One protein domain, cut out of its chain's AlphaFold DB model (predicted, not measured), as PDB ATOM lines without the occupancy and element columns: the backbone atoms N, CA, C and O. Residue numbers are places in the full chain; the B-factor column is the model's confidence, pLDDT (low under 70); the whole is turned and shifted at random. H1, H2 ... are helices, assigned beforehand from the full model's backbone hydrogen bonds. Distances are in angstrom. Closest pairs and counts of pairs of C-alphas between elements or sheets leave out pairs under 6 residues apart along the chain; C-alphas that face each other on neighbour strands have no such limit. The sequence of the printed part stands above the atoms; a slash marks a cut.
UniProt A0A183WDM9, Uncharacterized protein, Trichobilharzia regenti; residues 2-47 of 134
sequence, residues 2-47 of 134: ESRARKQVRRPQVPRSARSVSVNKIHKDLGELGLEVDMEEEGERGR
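Overview. This is residues 2 to 47 of the 134 residues of an uncharacterized protein of Trichobilharzia regenti (UniProt A0A183WDM9). A loose helical hairpin of the longest helix, H2, and the short helix H3 makes one end of the domain, and from it a long arm, residues 2 to 21, sticks out and ends in the small helix H1. The turn end of the hairpin, residues 29 to 34, stands free as well. The printed part has 46 residues with three named helices, in the order H1, H2, H3, and no named strand; the class is all helix, though under half of the residues, 22 of 46, are in named elements. The whole is only just extended, close to loose, with a radius of gyration of the C-alphas of 14.2 A, and its spans of 39 by 25 by 13 A are only just flat.

Along the chain. Find C-alpha 23 at (-37.088, 437.192, -56.185); from there H2, residues 23 to 32, runs 14.5 A to C-alpha 32 at (-40.376, 447.362, -46.348). Further along, H3 holds residues 40 to 45 and is 8.7 A long. Go back to C-alpha 2 at (-55.351, 438.567, -44.288) for H1, residues 2 to 7, 8.8 A long.

Arrangement. Start at Val 23 of H2 and look across to Gly 43 of H3: their C-alphas, the closest of the two helices, are 5.9 A apart. H2 and H3 only just touch, with 3 pairs of C-alphas within 8 A. They form a helical hairpin, running opposite ways at a shallow tilt of 18 degrees. H1 is apart from both H2 and H3. In H1, H2 and H3 every O i to N i+4 pair is within hydrogen-bond range.

Size, cuts and confidence. Look at Arg 10 and Glu 41 for the two C-alphas farthest apart, 38.9 A. The printed part has no cut. The link from H1 to H2, residues 8 to 22, is long; that from H2 to H3, 7 residues, is short. The mean pLDDT of the printed part is 84.3, and residues 46 to 47 are under 70.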
ATOM      1  N   GLU A   2     -56.109 439.478 -43.414       83.81
ATOM      2  CA  GLU A   2     -55.351 438.567 -44.288       83.81
ATOM      3  C   GLU A   2     -55.126 437.144 -43.728       83.81
ATOM      4  O   GLU A   2     -55.280 436.155 -44.444       83.81
ATOM      5  N   SER A   3     -54.825 437.011 -42.433       83.19
ATOM      6  CA  SER A   3     -54.601 435.704 -41.788       83.19
ATOM      7  C   SER A   3     -55.836 434.791 -41.839       83.19
ATOM      8  O   SER A   3     -55.713 433.592 -42.095       83.19
ATOM      9  N   ARG A   4     -57.041 435.361 -41.678       83.75
ATOM     10  CA  ARG A   4     -58.304 434.613 -41.782       83.75
ATOM     11  C   ARG A   4     -58.517 434.105 -43.206       83.75
ATOM     12  O   ARG A   4     -58.769 432.921 -43.382       83.75
ATOM     13  N   ALA A   5     -58.299 434.957 -44.207       84.25
ATOM     14  CA  ALA A   5     -58.417 434.580 -45.616       84.25
ATOM     15  C   ALA A   5     -57.420 433.479 -46.025       84.25
ATOM     16  O   ALA A   5     -57.765 432.584 -46.792       84.25
ATOM     17  N   ARG A   6     -56.189 433.502 -45.492       81.62
ATOM     18  CA  ARG A   6     -55.173 432.477 -45.788       81.62
ATOM     19  C   ARG A   6     -55.466 431.133 -45.113       81.62
ATOM     20  O   ARG A   6     -55.169 430.097 -45.700       81.62
ATOM     21  N   LYS A   7     -56.013 431.134 -43.892       81.62
ATOM     22  CA  LYS A   7     -56.258 429.916 -43.093       81.62
ATOM     23  C   LYS A   7     -57.626 429.276 -43.340       81.62
ATOM     24  O   LYS A   7     -57.764 428.071 -43.169       81.62
ATOM     25  N   GLN A   8     -58.620 430.046 -43.772       81.62
ATOM     26  CA  GLN A   8     -59.977 429.561 -44.020       81.62
ATOM     27  C   GLN A   8     -60.097 428.951 -45.426       81.62
ATOM     28  O   GLN A   8     -60.670 429.544 -46.336       81.62
ATOM     29  N   VAL A   9     -59.528 427.758 -45.619       81.50
ATOM     30  CA  VAL A   9     -59.565 427.032 -46.896       81.50
ATOM     31  C   VAL A   9     -59.987 425.580 -46.654       81.50
ATOM     32  O   VAL A   9     -59.450 424.918 -45.776       81.50
ATOM     33  N   ARG A  10     -60.952 425.072 -47.437       85.12
ATOM     34  CA  ARG A  10     -61.477 423.689 -47.322       85.12
ATOM     35  C   ARG A  10     -60.515 422.600 -47.822       85.12
ATOM     36  O   ARG A  10     -60.676 421.440 -47.469       85.12
ATOM     37  N   ARG A  11     -59.555 422.964 -48.673       87.31
ATOM     38  CA  ARG A  11     -58.517 422.079 -49.231       87.31
ATOM     39  C   ARG A  11     -57.213 422.206 -48.431       87.31
ATOM     40  O   ARG A  11     -56.960 423.297 -47.914       87.31
ATOM     41  N   PRO A  12     -56.382 421.147 -48.352       89.62
ATOM     42  CA  PRO A  12     -55.108 421.199 -47.639       89.62
ATOM     43  C   PRO A  12     -54.209 422.308 -48.191       89.62
ATOM     44  O   PRO A  12     -54.181 422.571 -49.398       89.62
ATOM     45  N   GLN A  13     -53.486 422.985 -47.297       87.81
ATOM     46  CA  GLN A  13     -52.553 424.037 -47.687       87.81
ATOM     47  C   GLN A  13     -51.294 423.436 -48.312       87.81
ATOM     48  O   GLN A  13     -50.727 422.476 -47.797       87.81
ATOM     49  N   VAL A  14     -50.842 424.031 -49.417       89.31
ATOM     50  CA  VAL A  14     -49.601 423.626 -50.086       89.31
ATOM     51  C   VAL A  14     -48.409 423.989 -49.188       89.31
ATOM     52  O   VAL A  14     -48.337 425.138 -48.735       89.31
ATOM     53  N   PRO A  15     -47.469 423.059 -48.925       92.50
ATOM     54  CA  PRO A  15     -46.293 423.353 -48.118       92.50
ATOM     55  C   PRO A  15     -45.418 424.400 -48.811       92.50
ATOM     56  O   PRO A  15     -45.299 424.428 -50.037       92.50
ATOM     57  N   ARG A  16     -44.776 425.265 -48.019       89.88
ATOM     58  CA  ARG A  16     -43.937 426.353 -48.552       89.88
ATOM     59  C   ARG A  16     -42.764 425.834 -49.388       89.88
ATOM     60  O   ARG A  16     -42.408 426.487 -50.356       89.88
ATOM     61  N   SER A  17     -42.238 424.651 -49.071       90.75
ATOM     62  CA  SER A  17     -41.153 423.994 -49.816       90.75
ATOM     63  C   SER A  17     -41.531 423.595 -51.244       90.75
ATOM     64  O   SER A  17     -40.671 423.563 -52.114       90.75
ATOM     65  N   ALA A  18     -42.811 423.319 -51.513       91.06
ATOM     66  CA  ALA A  18     -43.283 422.952 -52.849       91.06
ATOM     67  C   ALA A  18     -43.615 424.171 -53.725       91.06
ATOM     68  O   ALA A  18     -43.976 424.018 -54.891       91.06
ATOM     69  N   ARG A  19     -43.548 425.389 -53.170       88.12
ATOM     70  CA  ARG A  19     -43.921 426.624 -53.859       88.12
ATOM     71  C   ARG A  19     -42.675 427.440 -54.182       88.12
ATOM     72  O   ARG A  19     -41.939 427.826 -53.282       88.12
ATOM     73  N   SER A  20     -42.500 427.796 -55.452       87.19
ATOM     74  CA  SER A  20     -41.498 428.787 -55.837       87.19
ATOM     75  C   SER A  20     -41.927 430.195 -55.409       87.19
ATOM     76  O   SER A  20     -43.102 430.576 -55.498       87.19
ATOM     77  N   VAL A  21     -40.962 430.970 -54.922       86.31
ATOM     78  CA  VAL A  21     -41.136 432.373 -54.539       86.31
ATOM     79  C   VAL A  21     -40.371 433.231 -55.541       86.31
ATOM     80  O   VAL A  21     -39.252 432.904 -55.918       86.31
ATOM     81  N   SER A  22     -40.990 434.310 -56.012       87.25
ATOM     82  CA  SER A  22     -40.344 435.252 -56.925       87.25
ATOM     83  C   SER A  22     -39.355 436.144 -56.174       87.25
ATOM     84  O   SER A  22     -39.747 436.748 -55.172       87.25
ATOM     85  N   VAL A  23     -38.153 436.319 -56.720       87.06
ATOM     86  CA  VAL A  23     -37.088 437.192 -56.185       87.06
ATOM     87  C   VAL A  23     -37.601 438.615 -55.907       87.06
ATOM     88  O   VAL A  23     -37.441 439.124 -54.802       87.06
ATOM     89  N   ASN A  24     -38.373 439.199 -56.832       86.50
ATOM     90  CA  ASN A  24     -38.962 440.540 -56.680       86.50
ATOM     91  C   ASN A  24     -39.863 440.692 -55.445       86.50
ATOM     92  O   ASN A  24     -39.987 441.782 -54.893       86.50
ATOM     93  N   LYS A  25     -40.534 439.610 -55.032       88.88
ATOM     94  CA  LYS A  25     -41.402 439.642 -53.852       88.88
ATOM     95  C   LYS A  25     -40.572 439.695 -52.573       88.88
ATOM     96  O   LYS A  25     -40.895 440.470 -51.688       88.88
ATOM     97  N   ILE A  26     -39.504 438.902 -52.508       88.94
ATOM     98  CA  ILE A  26     -38.591 438.871 -51.360       88.94
ATOM     99  C   ILE A  26     -37.902 440.230 -51.203       88.94
ATOM    100  O   ILE A  26     -37.894 440.771 -50.106       88.94
ATOM    101  N   HIS A  27     -37.415 440.818 -52.302       88.44
ATOM    102  CA  HIS A  27     -36.791 442.144 -52.288       88.44
ATOM    103  C   HIS A  27     -37.732 443.227 -51.736       88.44
ATOM    104  O   HIS A  27     -37.339 444.031 -50.896       88.44
ATOM    105  N   LYS A  28     -39.002 443.233 -52.166       90.00
ATOM    106  CA  LYS A  28     -39.994 444.205 -51.686       90.00
ATOM    107  C   LYS A  28     -40.336 444.011 -50.205       90.00
ATOM    108  O   LYS A  28     -40.362 444.991 -49.468       90.00
ATOM    109  N   ASP A  29     -40.584 442.768 -49.791       91.69
ATOM    110  CA  ASP A  29     -40.957 442.443 -48.410       91.69
ATOM    111  C   ASP A  29     -39.798 442.761 -47.432       91.69
ATOM    112  O   ASP A  29     -40.043 443.225 -46.322       91.69
ATOM    113  N   LEU A  30     -38.535 442.552 -47.836       91.00
ATOM    114  CA  LEU A  30     -37.346 442.898 -47.035       91.00
ATOM    115  C   LEU A  30     -37.062 444.406 -47.010       91.00
ATOM    116  O   LEU A  30     -36.748 444.943 -45.949       91.00
ATOM    117  N   GLY A  31     -37.242 445.097 -48.138       90.38
ATOM    118  CA  GLY A  31     -37.090 446.552 -48.210       90.38
ATOM    119  C   GLY A  31     -38.111 447.301 -47.348       90.38
ATOM    120  O   GLY A  31     -37.764 448.282 -46.700       90.38
ATOM    121  N   GLU A  32     -39.352 446.807 -47.253       91.88
ATOM    122  CA  GLU A  32     -40.376 447.362 -46.348       91.88
ATOM    123  C   GLU A  32     -39.995 447.216 -44.865       91.88
ATOM    124  O   GLU A  32     -40.370 448.043 -44.036       91.88
ATOM    125  N   LEU A  33     -39.194 446.200 -44.532       92.12
ATOM    126  CA  LEU A  33     -38.627 445.993 -43.197       92.12
ATOM    127  C   LEU A  33     -37.336 446.800 -42.960       92.12
ATOM    128  O   LEU A  33     -36.750 446.693 -41.883       92.12
ATOM    129  N   GLY A  34     -36.900 447.606 -43.936       89.31
ATOM    130  CA  GLY A  34     -35.697 448.439 -43.859       89.31
ATOM    131  C   GLY A  34     -34.390 447.690 -44.128       89.31
ATOM    132  O   GLY A  34     -33.323 448.197 -43.790       89.31
ATOM    133  N   LEU A  35     -34.459 446.484 -44.704       87.81
ATOM    134  CA  LEU A  35     -33.290 445.690 -45.062       87.81
ATOM    135  C   LEU A  35     -33.051 445.788 -46.573       87.81
ATOM    136  O   LEU A  35     -33.769 445.179 -47.370       87.81
ATOM    137  N   GLU A  36     -32.041 446.555 -46.972       81.19
ATOM    138  CA  GLU A  36     -31.617 446.634 -48.369       81.19
ATOM    139  C   GLU A  36     -30.780 445.399 -48.709       81.19
ATOM    140  O   GLU A  36     -29.694 445.191 -48.168       81.19
ATOM    141  N   VAL A  37     -31.319 444.542 -49.577       80.38
ATOM    142  CA  VAL A  37     -30.645 443.327 -50.038       80.38
ATOM    143  C   VAL A  37     -30.558 443.377 -51.551       80.38
ATOM    144  O   VAL A  37     -31.580 443.276 -52.231       80.38
ATOM    145  N   ASP A  38     -29.340 443.500 -52.068       81.25
ATOM    146  CA  ASP A  38     -29.087 443.398 -53.499       81.25
ATOM    147  C   ASP A  38     -29.256 441.937 -53.947       81.25
ATOM    148  O   ASP A  38     -28.532 441.037 -53.518       81.25
ATOM    149  N   MET A  39     -30.279 441.695 -54.768       76.50
ATOM    150  CA  MET A  39     -30.602 440.378 -55.325       76.50
ATOM    151  C   MET A  39     -30.677 440.406 -56.855       76.50
ATOM    152  O   MET A  39     -31.355 439.567 -57.462       76.50
ATOM    153  N   GLU A  40     -30.002 441.365 -57.496       76.75
ATOM    154  CA  GLU A  40     -29.973 441.473 -58.957       76.75
ATOM    155  C   GLU A  40     -29.388 440.210 -59.604       76.75
ATOM    156  O   GLU A  40     -30.001 439.637 -60.511       76.75
ATOM    157  N   GLU A  41     -28.291 439.681 -59.055       75.75
ATOM    158  CA  GLU A  41     -27.634 438.470 -59.561       75.75
ATOM    159  C   GLU A  41     -28.554 437.228 -59.506       75.75
ATOM    160  O   GLU A  41     -28.596 436.409 -60.433       75.75
ATOM    161  N   GLU A  42     -29.350 437.086 -58.441       77.88
ATOM    162  CA  GLU A  42     -30.324 435.994 -58.316       77.88
ATOM    163  C   GLU A  42     -31.513 436.159 -59.274       77.88
ATOM    164  O   GLU A  42     -32.007 435.179 -59.848       77.88
ATOM    165  N   GLY A  43     -31.955 437.400 -59.489       73.88
ATOM    166  CA  GLY A  43     -33.018 437.734 -60.433       73.88
ATOM    167  C   GLY A  43     -32.641 437.436 -61.885       73.88
ATOM    168  O   GLY A  43     -33.489 436.991 -62.669       73.88
ATOM    169  N   GLU A  44     -31.375 437.633 -62.250       71.44
ATOM    170  CA  GLU A  44     -30.856 437.340 -63.587       71.44
ATOM    171  C   GLU A  44     -30.642 435.845 -63.827       71.44
ATOM    172  O   GLU A  44     -31.025 435.333 -64.886       71.44
ATOM    173  N   ARG A  45     -30.140 435.112 -62.824       72.69
ATOM    174  CA  ARG A  45     -29.916 433.657 -62.889       72.69
ATOM    175  C   ARG A  45     -31.204 432.869 -63.196       72.69
ATOM    176  O   ARG A  45     -31.153 431.828 -63.848       72.69
ATOM    177  N   GLY A  46     -32.373 433.385 -62.800       64.19
ATOM    178  CA  GLY A  46     -33.685 432.784 -63.083       64.19
ATOM    179  C   GLY A  46     -34.263 433.059 -64.482       64.19
ATOM    180  O   GLY A  46     -35.250 432.430 -64.884       64.19
ATOM    181  N   ARG A  47     -33.685 433.985 -65.260       67.81
ATOM    182  CA  ARG A  47     -34.205 434.351 -66.586       67.81
ATOM    183  C   ARG A  47     -33.718 433.368 -67.648       67.81
ATOM    184  O   ARG A  47     -32.758 433.615 -68.372       67.81
TER     185      ARG A  47